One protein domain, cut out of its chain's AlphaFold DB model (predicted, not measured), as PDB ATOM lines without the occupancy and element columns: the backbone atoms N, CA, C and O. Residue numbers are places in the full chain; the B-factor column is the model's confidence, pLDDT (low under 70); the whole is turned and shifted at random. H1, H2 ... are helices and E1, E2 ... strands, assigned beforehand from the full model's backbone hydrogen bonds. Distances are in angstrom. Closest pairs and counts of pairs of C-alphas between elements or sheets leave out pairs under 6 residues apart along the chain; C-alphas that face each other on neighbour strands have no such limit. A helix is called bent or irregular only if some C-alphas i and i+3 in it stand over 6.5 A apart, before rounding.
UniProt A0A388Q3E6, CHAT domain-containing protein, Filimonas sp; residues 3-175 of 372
ATOM      1  N   THR A   3     206.568 264.368 191.451       78.69
ATOM      2  CA  THR A   3     206.001 263.481 192.485       78.69
ATOM      3  C   THR A   3     204.469 263.417 192.512       78.69
ATOM      4  O   THR A   3     203.910 262.351 192.746       78.69
ATOM      5  N   LYS A   4     203.761 264.519 192.225       79.44
ATOM      6  CA  LYS A   4     202.286 264.534 192.194       79.44
ATOM      7  C   LYS A   4     201.701 263.672 191.071       79.44
ATOM      8  O   LYS A   4     200.606 263.152 191.244       79.44
ATOM      9  N   LEU A   5     202.419 263.506 189.956       77.00
ATOM     10  CA  LEU A   5     201.973 262.684 188.824       77.00
ATOM     11  C   LEU A   5     201.916 261.200 189.195       77.00
ATOM     12  O   LEU A   5     201.087 260.464 188.677       77.00
ATOM     13  N   PHE A   6     202.783 260.777 190.113       77.81
ATOM     14  CA  PHE A   6     202.889 259.389 190.550       77.81
ATOM     15  C   PHE A   6     201.824 259.025 191.595       77.81
ATOM     16  O   PHE A   6     201.489 257.855 191.733       77.81
ATOM     17  N   GLY A   7     201.240 260.004 192.302       68.81
ATOM     18  CA  GLY A   7     200.303 259.757 193.412       68.81
ATOM     19  C   GLY A   7     198.986 259.062 193.024       68.81
ATOM     20  O   GLY A   7     198.287 258.528 193.892       68.81
ATOM     21  N   GLY A   8     198.649 259.050 191.729       66.88
ATOM     22  CA  GLY A   8     197.497 258.331 191.174       66.88
ATOM     23  C   GLY A   8     197.747 256.848 190.867       66.88
ATOM     24  O   GLY A   8     196.798 256.133 190.554       66.88
ATOM     25  N   PHE A   9     198.989 256.374 190.972       71.56
ATOM     26  CA  PHE A   9     199.412 255.042 190.530       71.56
ATOM     27  C   PHE A   9     199.982 254.210 191.690       71.56
ATOM     28  O   PHE A   9     200.240 254.744 192.768       71.56
ATOM     29  N   ASP A  10     200.127 252.894 191.491       71.38
ATOM     30  CA  ASP A  10     200.628 251.939 192.498       71.38
ATOM     31  C   ASP A  10     202.163 251.979 192.587       71.38
ATOM     32  O   ASP A  10     202.860 251.023 192.249       71.38
ATOM     33  N   TYR A  11     202.698 253.146 192.939       76.50
ATOM     34  CA  TYR A  11     204.125 253.349 193.153       76.50
ATOM     35  C   TYR A  11     204.359 253.877 194.563       76.50
ATOM     36  O   TYR A  11     203.781 254.895 194.947       76.50
ATOM     37  N   ASP A  12     205.275 253.238 195.287       81.12
ATOM     38  CA  ASP A  12     205.879 253.829 196.475       81.12
ATOM     39  C   ASP A  12     206.829 254.951 196.037       81.12
ATOM     40  O   ASP A  12     207.759 254.744 195.254       81.12
ATOM     41  N   ILE A  13     206.556 256.175 196.494       85.38
ATOM     42  CA  ILE A  13     207.290 257.374 196.079       85.38
ATOM     43  C   ILE A  13     208.217 257.806 197.210       85.38
ATOM     44  O   ILE A  13     207.768 258.363 198.214       85.38
ATOM     45  N   GLU A  14     209.521 257.649 197.013       87.56
ATOM     46  CA  GLU A  14     210.532 258.247 197.884       87.56
ATOM     47  C   GLU A  14     211.022 259.579 197.291       87.56
ATOM     48  O   GLU A  14     211.490 259.649 196.154       87.56
ATOM     49  N   SER A  15     210.878 260.674 198.045       88.69
ATOM     50  CA  SER A  15     211.237 262.022 197.587       88.69
ATOM     51  C   SER A  15     212.429 262.584 198.360       88.69
ATOM     52  O   SER A  15     212.339 262.824 199.562       88.69
ATOM     53  N   MET A  16     213.521 262.875 197.645       89.44
ATOM     54  CA  MET A  16     214.764 263.435 198.202       89.44
ATOM     55  C   MET A  16     214.956 264.929 197.903       89.44
ATOM     56  O   MET A  16     216.062 265.426 197.700       89.44
ATOM     57  N   ILE A  17     213.861 265.687 197.861       85.25
ATOM     58  CA  ILE A  17     213.899 267.112 197.515       85.25
ATOM     59  C   ILE A  17     214.460 267.925 198.686       85.25
ATOM     60  O   ILE A  17     213.952 267.840 199.802       85.25
ATOM     61  N   LYS A  18     215.486 268.747 198.413       83.25
ATOM     62  CA  LYS A  18     216.201 269.579 199.407       83.25
ATOM     63  C   LYS A  18     216.808 268.774 200.571       83.25
ATOM     64  O   LYS A  18     216.962 269.302 201.671       83.25
ATOM     65  N   LYS A  19     217.130 267.499 200.339       86.75
ATOM     66  CA  LYS A  19     217.871 266.652 201.281       86.75
ATOM     67  C   LYS A  19     219.377 266.825 201.090       86.75
ATOM     68  O   LYS A  19     219.817 267.370 200.079       86.75
ATOM     69  N   ASN A  20     220.155 266.422 202.090       85.75
ATOM     70  CA  ASN A  20     221.612 266.467 201.997       85.75
ATOM     71  C   ASN A  20     222.134 265.317 201.110       85.75
ATOM     72  O   ASN A  20     221.415 264.367 200.802       85.75
ATOM     73  N   SER A  21     223.400 265.400 200.709       83.81
ATOM     74  CA  SER A  21     224.035 264.411 199.836       83.81
ATOM     75  C   SER A  21     224.078 263.003 200.429       83.81
ATOM     76  O   SER A  21     223.909 262.046 199.683       83.81
ATOM     77  N   SER A  22     224.281 262.857 201.746       85.19
ATOM     78  CA  SER A  22     224.280 261.537 202.393       85.19
ATOM     79  C   SER A  22     222.910 260.871 202.312       85.19
ATOM     80  O   SER A  22     222.843 259.708 201.936       85.19
ATOM     81  N   ASP A  23     221.828 261.611 202.560       87.12
ATOM     82  CA  ASP A  23     220.461 261.094 202.470       87.12
ATOM     83  C   ASP A  23     220.133 260.659 201.035       87.12
ATOM     84  O   ASP A  23     219.553 259.595 200.833       87.12
ATOM     85  N   ILE A  24     220.540 261.453 200.033       87.06
ATOM     86  CA  ILE A  24     220.325 261.145 198.610       87.06
ATOM     87  C   ILE A  24     221.058 259.858 198.214       87.06
ATOM     88  O   ILE A  24     220.463 258.986 197.585       87.06
ATOM     89  N   VAL A  25     222.335 259.729 198.590       84.56
ATOM     90  CA  VAL A  25     223.138 258.531 198.302       84.56
ATOM     91  C   VAL A  25     222.554 257.323 199.027       84.56
ATOM     92  O   VAL A  25     222.308 256.298 198.402       84.56
ATOM     93  N   THR A  26     222.257 257.440 200.323       86.00
ATOM     94  CA  THR A  26     221.632 256.350 201.078       86.00
ATOM     95  C   THR A  26     220.319 255.916 200.436       86.00
ATOM     96  O   THR A  26     220.140 254.724 200.226       86.00
ATOM     97  N   ALA A  27     219.436 256.847 200.064       87.69
ATOM     98  CA  ALA A  27     218.180 256.514 199.398       87.69
ATOM     99  C   ALA A  27     218.416 255.761 198.082       87.69
ATOM    100  O   ALA A  27     217.774 254.739 197.848       87.69
ATOM    101  N   LEU A  28     219.371 256.209 197.260       85.69
ATOM    102  CA  LEU A  28     219.690 255.608 195.962       85.69
ATOM    103  C   LEU A  28     220.137 254.133 196.071       85.69
ATOM    104  O   LEU A  28     219.798 253.335 195.198       85.69
ATOM    105  N   PHE A  29     220.851 253.772 197.146       84.62
ATOM    106  CA  PHE A  29     221.385 252.420 197.381       84.62
ATOM    107  C   PHE A  29     220.553 251.552 198.339       84.62
ATOM    108  O   PHE A  29     220.800 250.354 198.445       84.62
ATOM    109  N   LYS A  30     219.589 252.127 199.067       82.38
ATOM    110  CA  LYS A  30     218.826 251.422 200.113       82.38
ATOM    111  C   LYS A  30     217.810 250.423 199.559       82.38
ATOM    112  O   LYS A  30     217.518 249.434 200.227       82.38
ATOM    113  N   GLN A  31     217.228 250.711 198.402       82.75
ATOM    114  CA  GLN A  31     216.155 249.912 197.818       82.75
ATOM    115  C   GLN A  31     216.187 249.959 196.294       82.75
ATOM    116  O   GLN A  31     216.869 250.794 195.701       82.75
ATOM    117  N   GLU A  32     215.431 249.062 195.672       87.88
ATOM    118  CA  GLU A  32     215.297 248.994 194.223       87.88
ATOM    119  C   GLU A  32     214.243 249.987 193.730       87.88
ATOM    120  O   GLU A  32     213.136 250.059 194.264       87.88
ATOM    121  N   TYR A  33     214.558 250.724 192.665       90.25
ATOM    122  CA  TYR A  33     213.626 251.665 192.048       90.25
ATOM    123  C   TYR A  33     213.306 251.244 190.625       90.25
ATOM    124  O   TYR A  33     214.195 251.063 189.797       90.25
ATOM    125  N   LYS A  34     212.014 251.188 190.298       91.12
ATOM    126  CA  LYS A  34     211.566 250.983 188.915       91.12
ATOM    127  C   LYS A  34     211.814 252.216 188.040       91.12
ATOM    128  O   LYS A  34     212.126 252.077 186.858       91.12
ATOM    129  N   ILE A  35     211.655 253.409 188.615       92.75
ATOM    130  CA  ILE A  35     211.828 254.698 187.943       92.75
ATOM    131  C   ILE A  35     212.707 255.589 188.813       92.75
ATOM    132  O   ILE A  35     212.401 255.796 189.985       92.75
ATOM    133  N   ILE A  36     213.744 256.173 188.219       92.56
ATOM    134  CA  ILE A  36     214.588 257.177 188.865       92.56
ATOM    135  C   ILE A  36     214.414 258.499 188.115       92.56
ATOM    136  O   ILE A  36     214.719 258.592 186.927       92.56
ATOM    137  N   HIS A  37     213.904 259.528 188.797       92.31
ATOM    138  CA  HIS A  37     213.800 260.884 188.259       92.31
ATOM    139  C   HIS A  37     214.703 261.821 189.044       92.31
ATOM    140  O   HIS A  37     214.541 262.001 190.250       92.31
ATOM    141  N   ILE A  38     215.615 262.468 188.338       88.88
ATOM    142  CA  ILE A  38     216.644 263.301 188.922       88.88
ATOM    143  C   ILE A  38     216.570 264.677 188.271       88.88
ATOM    144  O   ILE A  38     216.577 264.790 187.050       88.88
ATOM    145  N   SER A  39     216.503 265.724 189.091       86.25
ATOM    146  CA  SER A  39     216.539 267.116 188.642       86.25
ATOM    147  C   SER A  39     217.517 267.909 189.502       86.25
ATOM    148  O   SER A  39     217.393 267.895 190.727       86.25
ATOM    149  N   GLY A  40     218.469 268.607 188.882       78.31
ATOM    150  CA  GLY A  40     219.494 269.352 189.616       78.31
ATOM    151  C   GLY A  40     220.507 270.062 188.721       78.31
ATOM    152  O   GLY A  40     220.322 270.176 187.510       78.31
ATOM    153  N   HIS A  41     221.592 270.543 189.326       74.38
ATOM    154  CA  HIS A  41     222.697 271.165 188.596       74.38
ATOM    155  C   HIS A  41     223.705 270.110 188.147       74.38
ATOM    156  O   HIS A  41     224.086 269.238 188.924       74.38
ATOM    157  N   GLY A  42     224.152 270.188 186.898       66.25
ATOM    158  CA  GLY A  42     225.268 269.377 186.416       66.25
ATOM    159  C   GLY A  42     226.613 270.087 186.591       66.25
ATOM    160  O   GLY A  42     226.667 271.317 186.543       66.25
ATOM    161  N   ASN A  43     227.696 269.319 186.731       66.94
ATOM    162  CA  ASN A  43     229.073 269.796 186.573       66.94
ATOM    163  C   ASN A  43     229.831 268.937 185.549       66.94
ATOM    164  O   ASN A  43     229.748 267.710 185.587       66.94
ATOM    165  N   PHE A  44     230.515 269.591 184.606       62.91
ATOM    166  CA  PHE A  44     231.224 268.938 183.508       62.91
ATOM    167  C   PHE A  44     232.705 269.265 183.629       62.91
ATOM    168  O   PHE A  44     233.079 270.438 183.604       62.91
ATOM    169  N   ASP A  45     233.522 268.226 183.752       63.81
ATOM    170  CA  ASP A  45     234.974 268.326 183.803       63.81
ATOM    171  C   ASP A  45     235.544 267.951 182.427       63.81
ATOM    172  O   ASP A  45     235.308 266.860 181.904       63.81
ATOM    173  N   LYS A  46     236.237 268.908 181.800       58.25
ATOM    174  CA  LYS A  46     236.795 268.767 180.449       58.25
ATOM    175  C   LYS A  46     238.058 267.904 180.439       58.25
ATOM    176  O   LYS A  46     238.305 267.230 179.441       58.25
ATOM    177  N   GLU A  47     238.834 267.952 181.517       65.25
ATOM    178  CA  GLU A  47     240.090 267.212 181.655       65.25
ATOM    179  C   GLU A  47     239.820 265.771 182.105       65.25
ATOM    180  O   GLU A  47     240.547 264.857 181.723       65.25
ATOM    181  N   ASP A  48     238.731 265.554 182.852       66.12
ATOM    182  CA  ASP A  48     238.287 264.232 183.295       66.12
ATOM    183  C   ASP A  48     236.771 264.023 183.080       66.12
ATOM    184  O   ASP A  48     235.964 264.177 184.004       66.12
ATOM    185  N   PRO A  49     236.343 263.639 181.859       65.69
ATOM    186  CA  PRO A  49     234.931 263.423 181.546       65.69
ATOM    187  C   PRO A  49     234.231 262.383 182.433       65.69
ATOM    188  O   PRO A  49     233.005 262.426 182.539       65.69
ATOM    189  N   GLU A  50     234.971 261.472 183.077       63.50
ATOM    190  CA  GLU A  50     234.411 260.463 183.987       63.50
ATOM    191  C   GLU A  50     233.992 261.056 185.340       63.50
ATOM    192  O   GLU A  50     233.113 260.506 186.002       63.50
ATOM    193  N   LYS A  51     234.546 262.215 185.725       66.19
ATOM    194  CA  LYS A  51     234.122 262.989 186.906       66.19
ATOM    195  C   LYS A  51     232.959 263.937 186.633       66.19
ATOM    196  O   LYS A  51     232.471 264.601 187.551       66.19
ATOM    197  N   SER A  52     232.503 264.012 185.386       67.81
ATOM    198  CA  SER A  52     231.301 264.768 185.054       67.81
ATOM    199  C   SER A  52     230.084 264.080 185.665       67.81
ATOM    200  O   SER A  52     229.914 262.866 185.547       67.81
ATOM    201  N   GLY A  53     229.226 264.846 186.326       71.44
ATOM    202  CA  GLY A  53     228.120 264.285 187.090       71.44
ATOM    203  C   GLY A  53     227.163 265.343 187.609       71.44
ATOM    204  O   GLY A  53     227.412 266.548 187.526       71.44
ATOM    205  N   MET A  54     226.039 264.890 188.154       77.75
ATOM    206  CA  MET A  54     225.085 265.800 188.771       77.75
ATOM    207  C   MET A  54     225.509 266.147 190.197       77.75
ATOM    208  O   MET A  54     225.750 265.258 191.006       77.75
ATOM    209  N   VAL A  55     225.540 267.435 190.521       77.69
ATOM    210  CA  VAL A  55     225.878 267.938 191.853       77.69
ATOM    211  C   VAL A  55     224.751 267.616 192.834       77.69
ATOM    212  O   VAL A  55     223.626 268.089 192.671       77.69
ATOM    213  N   ILE A  56     225.063 266.843 193.874       77.44
ATOM    214  CA  ILE A  56     224.133 266.523 194.976       77.44
ATOM    215  C   ILE A  56     224.594 267.068 196.335       77.44
ATOM    216  O   ILE A  56     223.848 267.019 197.310       77.44
ATOM    217  N   GLY A  57     225.811 267.607 196.415       72.38
ATOM    218  CA  GLY A  57     226.370 268.224 197.615       72.38
ATOM    219  C   GLY A  57     227.710 268.894 197.334       72.38
ATOM    220  O   GLY A  57     228.171 268.923 196.194       72.38
ATOM    221  N   ASN A  58     228.350 269.430 198.376       72.25
ATOM    222  CA  ASN A  58     229.647 270.089 198.238       72.25
ATOM    223  C   ASN A  58     230.715 269.072 197.795       72.25
ATOM    224  O   ASN A  58     231.087 268.203 198.579       72.25
ATOM    225  N   HIS A  59     231.171 269.168 196.543       66.56
ATOM    226  CA  HIS A  59     232.085 268.215 195.893       66.56
ATOM    227  C   HIS A  59     231.574 266.764 195.789       66.56
ATOM    228  O   HIS A  59     232.377 265.847 195.637       66.56
ATOM    229  N   ILE A  60     230.256 266.542 195.847       74.12
ATOM    230  CA  ILE A  60     229.658 265.208 195.683       74.12
ATOM    231  C   ILE A  60     228.816 265.196 194.410       74.12
ATOM    232  O   ILE A  60     227.891 266.003 194.256       74.12
ATOM    233  N   PHE A  61     229.133 264.252 193.525       76.19
ATOM    234  CA  PHE A  61     228.522 264.110 192.210       76.19
ATOM    235  C   PHE A  61     227.901 262.722 192.054       76.19
ATOM    236  O   PHE A  61     228.478 261.731 192.489       76.19
ATOM    237  N   LEU A  62     226.739 262.653 191.406       76.44
ATOM    238  CA  LEU A  62     226.234 261.420 190.809       76.44
ATOM    239  C   LEU A  62     226.796 261.327 189.394       76.44
ATOM    240  O   LEU A  62     226.300 261.989 188.475       76.44
ATOM    241  N   THR A  63     227.866 260.556 189.240       76.88
ATOM    242  CA  THR A  63     228.492 260.240 187.957       76.88
ATOM    243  C   THR A  63     227.976 258.886 187.459       76.88
ATOM    244  O   THR A  63     227.336 258.137 188.206       76.88
ATOM    245  N   PRO A  64     228.261 258.521 186.202       71.38
ATOM    246  CA  PRO A  64     227.947 257.189 185.702       71.38
ATOM    247  C   PRO A  64     228.529 256.043 186.560       71.38
ATOM    248  O   PRO A  64     227.905 254.990 186.681       71.38
ATOM    249  N   ARG A  65     229.661 256.261 187.251       75.75
ATOM    250  CA  ARG A  65     230.252 255.277 188.171       75.75
ATOM    251  C   ARG A  65     229.346 254.969 189.363       75.75
ATOM    252  O   ARG A  65     229.221 253.800 189.718       75.75
ATOM    253  N   GLU A  66     228.713 255.974 189.970       78.69
ATOM    254  CA  GLU A  66     227.774 255.751 191.077       78.69
ATOM    255  C   GLU A  66     226.547 254.957 190.608       78.69
ATOM    256  O   GLU A  66     226.071 254.090 191.336       78.69
ATOM    257  N   PHE A  67     226.076 255.172 189.374       77.69
ATOM    258  CA  PHE A  67     224.998 254.356 188.801       77.69
ATOM    259  C   PHE A  67     225.430 252.911 188.511       77.69
ATOM    260  O   PHE A  67     224.626 252.002 188.695       77.69
ATOM    261  N   ASN A  68     226.686 252.671 188.115       78.19
ATOM    262  CA  ASN A  68     227.226 251.315 187.912       78.19
ATOM    263  C   ASN A  68     227.347 250.511 189.217       78.19
ATOM    264  O   ASN A  68     227.489 249.293 189.178       78.19
ATOM    265  N   GLN A  69     227.337 251.181 190.370       81.56
ATOM    266  CA  GLN A  69     227.411 250.527 191.677       81.56
ATOM    267  C   GLN A  69     226.043 250.094 192.207       81.56
ATOM    268  O   GLN A  69     225.982 249.440 193.249       81.56
ATOM    269  N   LEU A  70     224.949 250.465 191.534       83.06
ATOM    270  CA  LEU A  70     223.616 250.023 191.921       83.06
ATOM    271  C   LEU A  70     223.535 248.494 191.837       83.06
ATOM    272  O   LEU A  70     223.889 247.893 190.827       83.06
ATOM    273  N   SER A  71     223.028 247.859 192.894       82.69
ATOM    274  CA  SER A  71     222.803 246.407 192.928       82.69
ATOM    275  C   SER A  71     221.559 245.967 192.144       82.69
ATOM    276  O   SER A  71     221.229 244.784 192.136       82.69
ATOM    277  N   TYR A  72     220.855 246.913 191.520       86.31
ATOM    278  CA  TYR A  72     219.628 246.717 190.755       86.31
ATOM    279  C   TYR A  72     219.637 247.603 189.506       86.31
ATOM    280  O   TYR A  72     220.331 248.620 189.446       86.31
ATOM    281  N   THR A  73     218.803 247.251 188.531       88.88
ATOM    282  CA  THR A  73     218.678 247.992 187.272       88.88
ATOM    283  C   THR A  73     217.291 248.636 187.176       88.88
ATOM    284  O   THR A  73     216.301 247.912 187.031       88.88
ATOM    285  N   PRO A  74     217.173 249.978 187.233       92.12
ATOM    286  CA  PRO A  74     215.892 250.648 187.028       92.12
ATOM    287  C   PRO A  74     215.392 250.450 185.593       92.12
ATOM    288  O   PRO A  74     216.173 250.326 184.653       92.12
ATOM    289  N   GLU A  75     214.075 250.467 185.387       94.25
ATOM    290  CA  GLU A  75     213.519 250.360 184.033       94.25
ATOM    291  C   GLU A  75     213.620 251.685 183.267       94.25
ATOM    292  O   GLU A  75     213.878 251.679 182.064       94.25
ATOM    293  N   LEU A  76     213.418 252.810 183.962       94.88
ATOM    294  CA  LEU A  76     213.407 254.150 183.378       94.88
ATOM    295  C   LEU A  76     214.227 255.115 184.228       94.88
ATOM    296  O   LEU A  76     213.970 255.268 185.425       94.88
ATOM    297  N   VAL A  77     215.154 255.832 183.593       93.69
ATOM    298  CA  VAL A  77     215.906 256.917 184.236       93.69
ATOM    299  C   VAL A  77     215.664 258.232 183.498       93.69
ATOM    300  O   VAL A  77     215.860 258.327 182.289       93.69
ATOM    301  N   PHE A  78     215.235 259.259 184.229       93.50
ATOM    302  CA  PHE A  78     215.041 260.613 183.718       93.50
ATOM    303  C   PHE A  78     216.014 261.556 184.423       93.50
ATOM    304  O   PHE A  78     215.896 261.779 185.626       93.50
ATOM    305  N   VAL A  79     216.954 262.131 183.677       88.94
ATOM    306  CA  VAL A  79     217.992 263.029 184.188       88.94
ATOM    307  C   VAL A  79     217.809 264.426 183.598       88.94
ATOM    308  O   VAL A  79     218.167 264.714 182.455       88.94
ATOM    309  N   ASN A  80     217.253 265.318 184.410       85.19
ATOM    310  CA  ASN A  80     217.086 266.731 184.109       85.19
ATOM    311  C   ASN A  80     218.177 267.562 184.800       85.19
ATOM    312  O   ASN A  80     217.949 268.187 185.838       85.19
ATOM    313  N   CYS A  81     219.392 267.529 184.265       72.75
ATOM    314  CA  CYS A  81     220.509 268.304 184.799       72.75
ATOM    315  C   CYS A  81     220.726 269.591 183.993       72.75
ATOM    316  O   CYS A  81     221.284 269.572 182.895       72.75
ATOM    317  N   CYS A  82     220.305 270.725 184.560       60.81
ATOM    318  CA  CYS A  82     220.522 272.051 183.989       60.81
ATOM    319  C   CYS A  82     221.935 272.538 184.334       60.81
ATOM    320  O   CYS A  82     222.257 272.806 185.494       60.81
ATOM    321  N   TYR A  83     222.785 272.712 183.324       53.31
ATOM    322  CA  TYR A  83     224.082 273.377 183.464       53.31
ATOM    323  C   TYR A  83     223.908 274.896 183.312       53.31
ATOM    324  O   TYR A  83     224.239 275.469 182.271       53.31
ATOM    325  N   LEU A  84     223.335 275.546 184.326       38.88
ATOM    326  CA  LEU A  84     223.218 277.006 184.408       38.88
ATOM    327  C   LEU A  84     224.382 277.572 185.237       38.88
ATOM    328  O   LEU A  84     224.255 277.845 186.425       38.88
ATOM    329  N   GLY A  85     225.535 277.725 184.586       33.84
ATOM    330  CA  GLY A  85     226.593 278.646 185.002       33.84
ATOM    331  C   GLY A  85     226.542 279.882 184.104       33.84
ATOM    332  O   GLY A  85     226.248 279.749 182.918       33.84
ATOM    333  N   LYS A  86     226.753 281.076 184.672       35.22
ATOM    334  CA  LYS A  86     226.741 282.367 183.961       35.22
ATOM    335  C   LYS A  86     227.513 282.294 182.642       35.22
ATOM    336  O   LYS A  86     228.650 281.833 182.622       35.22
ATOM    337  N   VAL A  87     226.875 282.795 181.586       37.31
ATOM    338  CA  VAL A  87     227.422 282.910 180.234       37.31
ATOM    339  C   VAL A  87     228.601 283.879 180.276       37.31
ATOM    340  O   VAL A  87     228.410 285.089 180.344       37.31
ATOM    341  N   ASP A  88     229.807 283.328 180.291       40.28
ATOM    342  CA  ASP A  88     231.025 284.049 179.946       40.28
ATOM    343  C   ASP A  88     231.457 283.579 178.554       40.28
ATOM    344  O   ASP A  88     231.280 282.407 178.212       40.28
ATOM    345  N   SER A  89     231.989 284.480 177.735       43.00
ATOM    346  CA  SER A  89     232.310 284.242 176.317       43.00
ATOM    347  C   SER A  89     233.308 283.092 176.084       43.00
ATOM    348  O   SER A  89     233.350 282.523 174.998       43.00
ATOM    349  N   GLU A  90     234.055 282.670 177.107       46.59
ATOM    350  CA  GLU A  90     234.930 281.487 177.051       46.59
ATOM    351  C   GLU A  90     234.186 280.145 177.232       46.59
ATOM    352  O   GLU A  90     234.714 279.081 176.895       46.59
ATOM    353  N   GLN A  91     232.936 280.157 177.714       45.41
ATOM    354  CA  GLN A  91     232.145 278.946 177.959       45.41
ATOM    355  C   GLN A  91     231.447 278.390 176.715       45.41
ATOM    356  O   GLN A  91     230.918 277.283 176.787       45.41
ATOM    357  N   GLU A  92     231.463 279.073 175.569       45.00
ATOM    358  CA  GLU A  92     230.822 278.601 174.328       45.00
ATOM    359  C   GLU A  92     231.399 277.246 173.859       45.00
ATOM    360  O   GLU A  92     230.662 276.322 173.507       45.00
ATOM    361  N   ASN A  93     232.711 277.045 174.047       46.31
ATOM    362  CA  ASN A  93     233.381 275.753 173.848       46.31
ATOM    363  C   ASN A  93     232.999 274.688 174.899       46.31
ATOM    364  O   ASN A  93     233.043 273.490 174.606       46.31
ATOM    365  N   LEU A  94     232.593 275.094 176.111       47.25
ATOM    366  CA  LEU A  94     232.033 274.184 177.116       47.25
ATOM    367  C   LEU A  94     230.636 273.698 176.713       47.25
ATOM    368  O   LEU A  94     230.321 272.550 177.005       47.25
ATOM    369  N   TYR A  95     229.805 274.499 176.031       49.91
ATOM    370  CA  TYR A  95     228.496 274.038 175.525       49.91
ATOM    371  C   TYR A  95     228.641 272.901 174.507       49.91
ATOM    372  O   TYR A  95     227.890 271.926 174.567       49.91
ATOM    373  N   ALA A  96     229.673 272.959 173.661       49.66
ATOM    374  CA  ALA A  96     229.977 271.942 172.654       49.66
ATOM    375  C   ALA A  96     230.469 270.593 173.221       49.66
ATOM    376  O   ALA A  96     230.702 269.665 172.460       49.66
ATOM    377  N   SER A  97     230.650 270.440 174.536       53.69
ATOM    378  CA  SER A  97     230.999 269.141 175.141       53.69
ATOM    379  C   SER A  97     229.906 268.580 176.061       53.69
ATOM    380  O   SER A  97     230.029 267.452 176.526       53.69
ATOM    381  N   ARG A  98     228.794 269.300 176.271       61.16
ATOM    382  CA  ARG A  98     227.718 268.911 177.213       61.16
ATOM    383  C   ARG A  98     226.878 267.735 176.733       61.16
ATOM    384  O   ARG A  98     226.528 266.865 177.529       61.16
ATOM    385  N   TYR A  99     226.647 267.636 175.425       59.47
ATOM    386  CA  TYR A  99     225.992 266.463 174.846       59.47
ATOM    387  C   TYR A  99     226.810 265.184 175.075       59.47
ATOM    388  O   TYR A  99     226.228 264.106 175.115       59.47
ATOM    389  N   LYS A 100     228.137 265.284 175.276       63.28
ATOM    390  CA  LYS A 100     228.988 264.126 175.584       63.28
ATOM    391  C   LYS A 100     228.687 263.569 176.970       63.28
ATOM    392  O   LYS A 100     228.694 262.361 177.126       63.28
ATOM    393  N   PHE A 101     228.353 264.412 177.951       65.00
ATOM    394  CA  PHE A 101     227.911 263.931 179.262       65.00
ATOM    395  C   PHE A 101     226.571 263.195 179.169       65.00
ATOM    396  O   PHE A 101     226.476 262.064 179.633       65.00
ATOM    397  N   ALA A 102     225.566 263.794 178.519       62.34
ATOM    398  CA  ALA A 102     224.268 263.146 178.306       62.34
ATOM    399  C   ALA A 102     224.401 261.834 177.510       62.34
ATOM    400  O   ALA A 102     223.747 260.844 177.835       62.34
ATOM    401  N   ALA A 103     225.299 261.802 176.522       67.50
ATOM    402  CA  ALA A 103     225.634 260.595 175.781       67.50
ATOM    403  C   ALA A 103     226.357 259.553 176.641       67.50
ATOM    404  O   ALA A 103     226.003 258.380 176.569       67.50
ATOM    405  N   ASN A 104     227.311 259.954 177.482       71.06
ATOM    406  CA  ASN A 104     228.045 259.045 178.360       71.06
ATOM    407  C   ASN A 104     227.124 258.441 179.426       71.06
ATOM    408  O   ASN A 104     227.082 257.223 179.559       71.06
ATOM    409  N   ILE A 105     226.336 259.257 180.135       77.12
ATOM    410  CA  ILE A 105     225.403 258.758 181.157       77.12
ATOM    411  C   ILE A 105     224.282 257.923 180.532       77.12
ATOM    412  O   ILE A 105     223.965 256.852 181.038       77.12
ATOM    413  N   GLY A 106     223.728 258.363 179.396       81.19
ATOM    414  CA  GLY A 106     222.698 257.626 178.669       81.19
ATOM    415  C   GLY A 106     223.197 256.266 178.196       81.19
ATOM    416  O   GLY A 106     222.571 255.250 178.481       81.19
ATOM    417  N   THR A 107     224.361 256.229 177.541       82.06
ATOM    418  CA  THR A 107     224.955 254.982 177.034       82.06
ATOM    419  C   THR A 107     225.315 254.029 178.168       82.06
ATOM    420  O   THR A 107     224.997 252.847 178.070       82.06
ATOM    421  N   GLN A 108     225.920 254.520 179.255       83.12
ATOM    422  CA  GLN A 108     226.279 253.666 180.391       83.12
ATOM    423  C   GLN A 108     225.047 253.081 181.087       83.12
ATOM    424  O   GLN A 108     224.999 251.884 181.346       83.12
ATOM    425  N   LEU A 109     224.001 253.880 181.314       87.12
ATOM    426  CA  LEU A 109     222.757 253.372 181.897       87.12
ATOM    427  C   LEU A 109     222.102 252.301 181.009       87.12
ATOM    428  O   LEU A 109     221.648 251.281 181.523       87.12
ATOM    429  N   ILE A 110     222.106 252.478 179.683       90.44
ATOM    430  CA  ILE A 110     221.643 251.432 178.759       90.44
ATOM    431  C   ILE A 110     222.521 250.174 178.847       90.44
ATOM    432  O   ILE A 110     221.988 249.067 178.874       90.44
ATOM    433  N   GLN A 111     223.848 250.314 178.941       87.00
ATOM    434  CA  GLN A 111     224.763 249.177 179.123       87.00
ATOM    435  C   GLN A 111     224.509 248.418 180.435       87.00
ATOM    436  O   GLN A 111     224.619 247.194 180.452       87.00
ATOM    437  N   ASN A 112     224.082 249.112 181.493       85.19
ATOM    438  CA  ASN A 112     223.673 248.503 182.766       85.19
ATOM    439  C   ASN A 112     222.300 247.812 182.710       85.19
ATOM    440  O   ASN A 112     221.840 247.264 183.715       85.19
ATOM    441  N   GLY A 113     221.623 247.855 181.560       88.88
ATOM    442  CA  GLY A 113     220.339 247.204 181.327       88.88
ATOM    443  C   GLY A 113     219.114 248.084 181.577       88.88
ATOM    444  O   GLY A 113     217.997 247.559 181.598       88.88
ATOM    445  N   VAL A 114     219.278 249.399 181.771       93.12
ATOM    446  CA  VAL A 114     218.128 250.312 181.838       93.12
ATOM    447  C   VAL A 114     217.383 250.254 180.507       93.12
ATOM    448  O   VAL A 114     217.993 250.313 179.441       93.12
ATOM    449  N   LYS A 115     216.052 250.132 180.548       95.12
ATOM    450  CA  LYS A 115     215.256 249.927 179.326       95.12
ATOM    451  C   LYS A 115     215.146 251.204 178.507       95.12
ATOM    452  O   LYS A 115     215.222 251.143 177.282       95.12
ATOM    453  N   VAL A 116     214.950 252.339 179.184       96.75
ATOM    454  CA  VAL A 116     214.847 253.663 178.561       96.75
ATOM    455  C   VAL A 116     215.456 254.765 179.433       96.75
ATOM    456  O   VAL A 116     215.280 254.793 180.652       96.75
ATOM    457  N   VAL A 117     216.153 255.711 178.804       94.50
ATOM    458  CA  VAL A 117     216.807 256.844 179.476       94.50
ATOM    459  C   VAL A 117     216.460 258.145 178.765       94.50
ATOM    460  O   VAL A 117     216.538 258.220 177.539       94.50
ATOM    461  N   ILE A 118     216.126 259.185 179.530       94.31
ATOM    462  CA  ILE A 118     216.020 260.567 179.049       94.31
ATOM    463  C   ILE A 118     217.059 261.410 179.781       94.31
ATOM    464  O   ILE A 118     217.064 261.432 181.006       94.31
ATOM    465  N   ALA A 119     217.907 262.130 179.050       90.00
ATOM    466  CA  ALA A 119     218.906 263.030 179.620       90.00
ATOM    467  C   ALA A 119     218.925 264.374 178.883       90.00
ATOM    468  O   ALA A 119     218.966 264.415 177.654       90.00
ATOM    469  N   ALA A 120     218.919 265.490 179.613       87.56
ATOM    470  CA  ALA A 120     219.098 266.810 179.008       87.56
ATOM    471  C   ALA A 120     220.536 266.968 178.466       87.56
ATOM    472  O   ALA A 120     221.506 266.873 179.215       87.56
ATOM    473  N   GLY A 121     220.677 267.204 177.159       80.38
ATOM    474  CA  GLY A 121     221.966 267.370 176.475       80.38
ATOM    475  C   GLY A 121     222.571 268.772 176.585       80.38
ATOM    476  O   GLY A 121     223.772 268.941 176.381       80.38
ATOM    477  N   TRP A 122     221.757 269.777 176.905       77.75
ATOM    478  CA  TRP A 122     222.176 271.163 177.124       77.75
ATOM    479  C   TRP A 122     221.228 271.872 178.100       77.75
ATOM    480  O   TRP A 122     220.324 271.250 178.654       77.75
ATOM    481  N   ALA A 123     221.470 273.162 178.354       78.75
ATOM    482  CA  ALA A 123     220.664 273.957 179.277       78.75
ATOM    483  C   ALA A 123     219.206 274.057 178.802       78.75
ATOM    484  O   ALA A 123     218.948 274.359 177.638       78.75
ATOM    485  N   VAL A 124     218.272 273.824 179.719       85.19
ATOM    486  CA  VAL A 124     216.832 273.875 179.463       85.19
ATOM    487  C   VAL A 124     216.184 274.990 180.272       85.19
ATOM    488  O   VAL A 124     216.694 275.393 181.315       85.19
ATOM    489  N   ASP A 125     215.063 275.494 179.770       89.12
ATOM    490  CA  ASP A 125     214.167 276.369 180.520       89.12
ATOM    491  C   ASP A 125     213.383 275.531 181.539       89.12
ATOM    492  O   ASP A 125     212.790 274.512 181.179       89.12
ATOM    493  N   ASP A 126     213.380 275.942 182.808       86.88
ATOM    494  CA  ASP A 126     212.798 275.152 183.900       86.88
ATOM    495  C   ASP A 126     211.292 274.901 183.716       86.88
ATOM    496  O   ASP A 126     210.796 273.817 184.042       86.88
ATOM    497  N   ALA A 127     210.550 275.879 183.178       89.56
ATOM    498  CA  ALA A 127     209.114 275.741 182.956       89.56
ATOM    499  C   ALA A 127     208.831 274.779 181.795       89.56
ATOM    500  O   ALA A 127     207.986 273.890 181.928       89.56
ATOM    501  N   ALA A 128     209.571 274.907 180.691       91.94
ATOM    502  CA  ALA A 128     209.477 273.997 179.553       91.94
ATOM    503  C   ALA A 128     209.921 272.566 179.914       91.94
ATOM    504  O   ALA A 128     209.292 271.599 179.488       91.94
ATOM    505  N   ALA A 129     210.966 272.408 180.732       90.94
ATOM    506  CA  ALA A 129     211.466 271.110 181.184       90.94
ATOM    507  C   ALA A 129     210.488 270.400 182.131       90.94
ATOM    508  O   ALA A 129     210.253 269.197 181.998       90.94
ATOM    509  N   LEU A 130     209.878 271.141 183.064       91.50
ATOM    510  CA  LEU A 130     208.840 270.598 183.939       91.50
ATOM    511  C   LEU A 130     207.624 270.134 183.132       91.50
ATOM    512  O   LEU A 130     207.104 269.045 183.378       91.50
ATOM    513  N   GLU A 131     207.186 270.939 182.167       93.88
ATOM    514  CA  GLU A 131     206.054 270.586 181.315       93.88
ATOM    515  C   GLU A 131     206.371 269.381 180.419       93.88
ATOM    516  O   GLU A 131     205.539 268.482 180.283       93.88
ATOM    517  N   PHE A 132     207.596 269.297 179.890       95.56
ATOM    518  CA  PHE A 132     208.063 268.129 179.144       95.56
ATOM    519  C   PHE A 132     207.931 266.858 179.989       95.56
ATOM    520  O   PHE A 132     207.351 265.871 179.536       95.56
ATOM    521  N   ALA A 133     208.429 266.890 181.231       94.50
ATOM    522  CA  ALA A 133     208.346 265.758 182.144       94.50
ATOM    523  C   ALA A 133     206.888 265.392 182.471       94.50
ATOM    524  O   ALA A 133     206.555 264.207 182.485       94.50
ATOM    525  N   ASN A 134     206.008 266.381 182.682       93.62
ATOM    526  CA  ASN A 134     204.584 266.141 182.938       93.62
ATOM    527  C   ASN A 134     203.927 265.365 181.791       93.62
ATOM    528  O   ASN A 134     203.316 264.323 182.025       93.62
ATOM    529  N   ILE A 135     204.090 265.851 180.559       95.44
ATOM    530  CA  ILE A 135     203.494 265.236 179.368       95.44
ATOM    531  C   ILE A 135     204.081 263.847 179.138       95.44
ATOM    532  O   ILE A 135     203.341 262.898 178.882       95.44
ATOM    533  N   PHE A 136     205.405 263.723 179.253       96.62
ATOM    534  CA  PHE A 136     206.099 262.455 179.091       96.62
ATOM    535  C   PHE A 136     205.553 261.398 180.055       96.62
ATOM    536  O   PHE A 136     205.091 260.348 179.609       96.62
ATOM    537  N   TYR A 137     205.549 261.678 181.361       93.94
ATOM    538  CA  TYR A 137     205.058 260.715 182.344       93.94
ATOM    539  C   TYR A 137     203.571 260.438 182.181       93.94
ATOM    540  O   TYR A 137     203.189 259.279 182.258       93.94
ATOM    541  N   GLN A 138     202.746 261.445 181.883       91.19
ATOM    542  CA  GLN A 138     201.329 261.221 181.609       91.19
ATOM    543  C   GLN A 138     201.132 260.236 180.449       91.19
ATOM    544  O   GLN A 138     200.393 259.272 180.592       91.19
ATOM    545  N   ARG A 139     201.852 260.403 179.332       93.56
ATOM    546  CA  ARG A 139     201.780 259.467 178.198       93.56
ATOM    547  C   ARG A 139     202.270 258.070 178.555       93.56
ATOM    548  O   ARG A 139     201.614 257.095 178.195       93.56
ATOM    549  N   MET A 140     203.382 257.961 179.283       93.75
ATOM    550  CA  MET A 140     203.851 256.665 179.781       93.75
ATOM    551  C   MET A 140     202.796 256.012 180.678       93.75
ATOM    552  O   MET A 140     202.573 254.809 180.564       93.75
ATOM    553  N   PHE A 141     202.124 256.807 181.517       89.25
ATOM    554  CA  PHE A 141     201.054 256.368 182.404       89.25
ATOM    555  C   PHE A 141     199.749 255.989 181.680       89.25
ATOM    556  O   PHE A 141     199.025 255.096 182.106       89.25
ATOM    557  N   ASP A 142     199.480 256.592 180.531       86.56
ATOM    558  CA  ASP A 142     198.352 256.229 179.674       86.56
ATOM    559  C   ASP A 142     198.647 254.975 178.815       86.56
ATOM    560  O   ASP A 142     197.838 254.574 177.979       86.56
ATOM    561  N   GLY A 143     199.815 254.340 178.991       88.44
ATOM    562  CA  GLY A 143     200.204 253.110 178.292       88.44
ATOM    563  C   GLY A 143     200.779 253.326 176.887       88.44
ATOM    564  O   GLY A 143     200.865 252.372 176.101       88.44
ATOM    565  N   TYR A 144     201.176 254.556 176.554       92.06
ATOM    566  CA  TYR A 144     201.860 254.848 175.297       92.06
ATOM    567  C   TYR A 144     203.290 254.297 175.305       92.06
ATOM    568  O   TYR A 144     203.910 254.080 176.345       92.06
ATOM    569  N   GLU A 145     203.807 254.073 174.101       95.56
ATOM    570  CA  GLU A 145     205.199 253.694 173.869       95.56
ATOM    571  C   GLU A 145     206.133 254.871 174.159       95.56
ATOM    572  O   GLU A 145     205.793 256.026 173.880       95.56
ATOM    573  N   PHE A 146     207.329 254.576 174.660       97.50
ATOM    574  CA  PHE A 146     208.346 255.558 175.025       97.50
ATOM    575  C   PHE A 146     208.631 256.564 173.908       97.50
ATOM    576  O   PHE A 146     208.574 257.777 174.127       97.50
ATOM    577  N   GLY A 147     208.857 256.077 172.685       95.81
ATOM    578  CA  GLY A 147     209.113 256.932 171.529       95.81
ATOM    579  C   GLY A 147     207.945 257.872 171.230       95.81
ATOM    580  O   GLY A 147     208.155 259.039 170.887       95.81
ATOM    581  N   ARG A 148     206.703 257.406 171.425       96.12
ATOM    582  CA  ARG A 148     205.510 258.232 171.222       96.12
ATOM    583  C   ARG A 148     205.331 259.267 172.329       96.12
ATOM    584  O   ARG A 148     205.023 260.416 172.019       96.12
ATOM    585  N   ALA A 149     205.569 258.887 173.582       97.62
ATOM    586  CA  ALA A 149     205.523 259.790 174.727       97.62
ATOM    587  C   ALA A 149     206.523 260.948 174.573       97.62
ATOM    588  O   ALA A 149     206.163 262.110 174.760       97.62
ATOM    589  N   VAL A 150     207.757 260.644 174.155       97.62
ATOM    590  CA  VAL A 150     208.786 261.654 173.862       97.62
ATOM    591  C   VAL A 150     208.369 262.544 172.693       97.62
ATOM    592  O   VAL A 150     208.486 263.764 172.786       97.62
ATOM    593  N   LEU A 151     207.877 261.966 171.592       96.81
ATOM    594  CA  LEU A 151     207.449 262.734 170.419       96.81
ATOM    595  C   LEU A 151     206.343 263.737 170.765       96.81
ATOM    596  O   LEU A 151     206.421 264.897 170.360       96.81
ATOM    597  N   ASP A 152     205.327 263.297 171.505       96.94
ATOM    598  CA  ASP A 152     204.215 264.152 171.917       96.94
ATOM    599  C   ASP A 152     204.698 265.268 172.860       96.94
ATOM    600  O   ASP A 152     204.337 266.430 172.660       96.94
ATOM    601  N   ALA A 153     205.576 264.950 173.821       97.19
ATOM    602  CA  ALA A 153     206.191 265.950 174.693       97.19
ATOM    603  C   ALA A 153     206.981 266.993 173.887       97.19
ATOM    604  O   ALA A 153     206.779 268.191 174.068       97.19
ATOM    605  N   ARG A 154     207.815 266.571 172.928       97.44
ATOM    606  CA  ARG A 154     208.575 267.495 172.068       97.44
ATOM    607  C   ARG A 154     207.674 268.430 171.266       97.44
ATOM    608  O   ARG A 154     207.952 269.624 171.223       97.44
ATOM    609  N   LYS A 155     206.608 267.907 170.652       97.56
ATOM    610  CA  LYS A 155     205.658 268.706 169.859       97.56
ATOM    611  C   LYS A 155     204.996 269.791 170.701       97.56
ATOM    612  O   LYS A 155     205.034 270.957 170.329       97.56
ATOM    613  N   ILE A 156     204.466 269.414 171.863       96.81
ATOM    614  CA  ILE A 156     203.780 270.362 172.744       96.81
ATOM    615  C   ILE A 156     204.752 271.428 173.258       96.81
ATOM    616  O   ILE A 156     204.393 272.604 173.295       96.81
ATOM    617  N   ILE A 157     205.989 271.061 173.615       96.88
ATOM    618  CA  ILE A 157     206.979 272.055 174.052       96.88
ATOM    619  C   ILE A 157     207.394 272.981 172.908       96.88
ATOM    620  O   ILE A 157     207.496 274.183 173.132       96.88
ATOM    621  N   PHE A 158     207.579 272.464 171.692       95.81
ATOM    622  CA  PHE A 158     207.886 273.284 170.518       95.81
ATOM    623  C   PHE A 158     206.797 274.333 170.240       95.81
ATOM    624  O   PHE A 158     207.110 275.490 169.975       95.81
ATOM    625  N   GLU A 159     205.525 273.945 170.351       95.62
ATOM    626  CA  GLU A 159     204.383 274.836 170.111       95.62
ATOM    627  C   GLU A 159     204.165 275.846 171.250       95.62
ATOM    628  O   GLU A 159     203.911 277.024 171.000       95.62
ATOM    629  N   LYS A 160     204.265 275.401 172.509       96.31
ATOM    630  CA  LYS A 160     203.929 276.206 173.696       96.31
ATOM    631  C   LYS A 160     205.076 277.104 174.169       96.31
ATOM    632  O   LYS A 160     204.821 278.132 174.793       96.31
ATOM    633  N   TYR A 161     206.321 276.738 173.866       94.69
ATOM    634  CA  TYR A 161     207.529 277.438 174.310       94.69
ATOM    635  C   TYR A 161     208.451 277.806 173.127       94.69
ATOM    636  O   TYR A 161     209.615 277.403 173.107       94.69
ATOM    637  N   PRO A 162     207.984 278.608 172.145       93.12
ATOM    638  CA  PRO A 162     208.742 278.903 170.921       93.12
ATOM    639  C   PRO A 162     210.029 279.715 171.163       93.12
ATOM    640  O   PRO A 162     210.885 279.799 170.289       93.12
ATOM    641  N   TYR A 163     210.175 280.316 172.348       90.62
ATOM    642  CA  TYR A 163     211.331 281.127 172.739       90.62
ATOM    643  C   TYR A 163     212.521 280.304 173.264       90.62
ATOM    644  O   TYR A 163     213.578 280.871 173.534       90.62
ATOM    645  N   THR A 164     212.376 278.985 173.437       89.50
ATOM    646  CA  THR A 164     213.439 278.105 173.942       89.50
ATOM    647  C   THR A 164     213.566 276.843 173.095       89.50
ATOM    648  O   THR A 164     212.594 276.283 172.595       89.50
ATOM    649  N   ASN A 165     214.790 276.338 172.963       90.94
ATOM    650  CA  ASN A 165     215.079 275.083 172.271       90.94
ATOM    651  C   ASN A 165     214.989 273.848 173.195       90.94
ATOM    652  O   ASN A 165     215.458 272.771 172.827       90.94
ATOM    653  N   THR A 166     214.376 273.986 174.378       90.06
ATOM    654  CA  THR A 166     214.237 272.920 175.392       90.06
ATOM    655  C   THR A 166     213.608 271.639 174.838       90.06
ATOM    656  O   THR A 166     214.014 270.544 175.220       90.06
ATOM    657  N   TRP A 167     212.677 271.748 173.884       93.12
ATOM    658  CA  TRP A 167     212.070 270.588 173.216       93.12
ATOM    659  C   TRP A 167     213.121 269.647 172.596       93.12
ATOM    660  O   TRP A 167     212.940 268.430 172.591       93.12
ATOM    661  N   GLY A 168     214.228 270.194 172.084       91.94
ATOM    662  CA  GLY A 168     215.297 269.431 171.441       91.94
ATOM    663  C   GLY A 168     216.340 268.901 172.422       91.94
ATOM    664  O   GLY A 168     217.086 267.989 172.074       91.94
ATOM    665  N   ALA A 169     216.387 269.445 173.643       89.62
ATOM    666  CA  ALA A 169     217.468 269.201 174.593       89.62
ATOM    667  C   ALA A 169     217.509 267.764 175.104       89.62
ATOM    668  O   ALA A 169     218.590 267.210 175.299       89.62
ATOM    669  N   PHE A 170     216.346 267.150 175.303       91.12
ATOM    670  CA  PHE A 170     216.232 265.811 175.868       91.12
ATOM    671  C   PHE A 170     216.690 264.733 174.879       91.12
ATOM    672  O   PHE A 170     215.974 264.395 173.934       91.12
ATOM    673  N   GLN A 171     217.873 264.171 175.118       90.75
ATOM    674  CA  GLN A 171     218.401 262.990 174.441       90.75
ATOM    675  C   GLN A 171     217.745 261.739 175.027       90.75
ATOM    676  O   GLN A 171     217.610 261.623 176.243       90.75
ATOM    677  N   CYS A 172     217.300 260.830 174.163       93.31
ATOM    678  CA  CYS A 172     216.508 259.666 174.553       93.31
ATOM    679  C   CYS A 172     217.183 258.391 174.039       93.31
ATOM    680  O   CYS A 172     217.500 258.310 172.853       93.31
ATOM    681  N   TYR A 173     217.377 257.412 174.919       93.38
ATOM    682  CA  TYR A 173     218.050 256.144 174.637       93.38
ATOM    683  C   TYR A 173     217.171 254.970 175.073       93.38
ATOM    684  O   TYR A 173     216.396 255.112 176.018       93.38
ATOM    685  N   GLY A 174     217.321 253.815 174.422       93.75
ATOM    686  CA  GLY A 174     216.602 252.584 174.766       93.75
ATOM    687  C   GLY A 174     215.566 252.157 173.730       93.75
ATOM    688  O   GLY A 174     215.610 252.592 172.578       93.75
ATOM    689  N   ASP A 175     214.646 251.284 174.139       93.31
ATOM    690  CA  ASP A 175     213.617 250.719 173.258       93.31
ATOM    691  C   ASP A 175     212.474 251.730 173.007       93.31
ATOM    692  O   ASP A 175     211.744 252.074 173.944       93.31
TER     693      ASP A 175
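AT A GLANCE: This is residues 3 to 175 of the 372 residues of the protein "CHAT domain-containing protein" of Filimonas sp (UniProt A0A388Q3E6). A strongly twisted sheet of six strands makes the core and curls round H5 on one side, while the helical hairpin of H6 and H7, with short H8, packs on the other side. H2 lies beside the E2 and E3 end, and residues 86 to 93, with part of H4, stick out as an arm. The printed part has 173 residues, with named elements in the order H1 H2 E1 E2 E3 H3 E4 H4 H5 E5 H6 H7 H8 E6; the class is mixed, helices and strands. The sheet, order E3 E2 E1 E4 E5 E6, is mixed. The whole is compact, with a radius of gyration of the C-alphas of 15.7 A and spans of 46 by 40 by 30 A.

IN THESE COORDINATES: The strands are E1, residues 35 to 43, 23.0 A from C-alpha 35 at (211.828, 254.698, 187.943); E2, 53 to 57; E3, 60 to 62; E4, 76 to 82, 19.3 A; E5, 116 to 120; and E6, 170 to 174, ending at C-alpha 174 at (216.602, 252.584, 174.766). The helices are H1, residues 3 to 6; H2, 21 to 30; H3, 64 to 68; H4, 89 to 95; H5, 98 to 111, 20.0 A; H6, 126 to 141, 22.2 A; H7, 146 to 160, 21.2 A; and H8, 166 to 169. H4 is only just irregular: C-alphas 90 and 93 are 6.7 A apart.

HOW THE PARTS SIT: E1 and E4 are parallel, N 38 to O 78 2.8 A. E4 and E5 are parallel, N 79 to O 118 2.8 A; with H4 and H5 they form a strand-helix-strand unit, two parallel neighbour strands with helices between, its crossover right-handed. E3, H3, E4 form a split one, with E2 and E1 between its strands, also right-handed. E5 and E6 are antiparallel, N 171 to O 119 2.8 A. E1 bends by 70 degrees at residue 40. E1, E2 and E3 form a meander, each strand the antiparallel neighbour of the one before, with N 55 to O 41 2.8 A and N 62 to O 54 2.8 A; E1 and E2, and E2 and E3, are hairpins. H5 is on the sheet; its closest C-alphas to E5 are Ala 102 and Ala 119, 5.5 A. H3 touches H5, Pro 64 to Ile 105, C-alphas 5.4 A apart. H2 is on the sheet at a height over the sheet of 8.8 A, only just over none of the strands, with 2 of its C-alphas falling on E2; C-alphas 21 and 57 are closest, 5.0 A. The hub H6 touches H1, H7 and H8; H6 and H7, a helical hairpin, run opposite ways at a steep tilt of 36 degrees, only just steep, C-alphas 139 and 149 being closest, 5.1 A. H6, H7 and H8 only graze the sheet. H1 and H6 only just touch, with 3 pairs of C-alphas within 8 A, Leu 5 and Asn 134 closest at 7.3 A. Every O i to N i+4 pair is within hydrogen-bond range in H2, H3, H5, H6 and H7; H4 has 1 of 3, and 2 of 4 O i to N i+3 pairs; H1 and H8 are too short for an O i to N i+4 pair.

THE WHOLE: The C-alphas farthest apart are those of Asp 10 and Ser 89, 48.1 A. The printed part has no cut; the link H1 to H2 is long. Mean pLDDT of the printed part is 80.8; residues 7 to 8, 42 to 52, 59 and 82 to 103 are under 70.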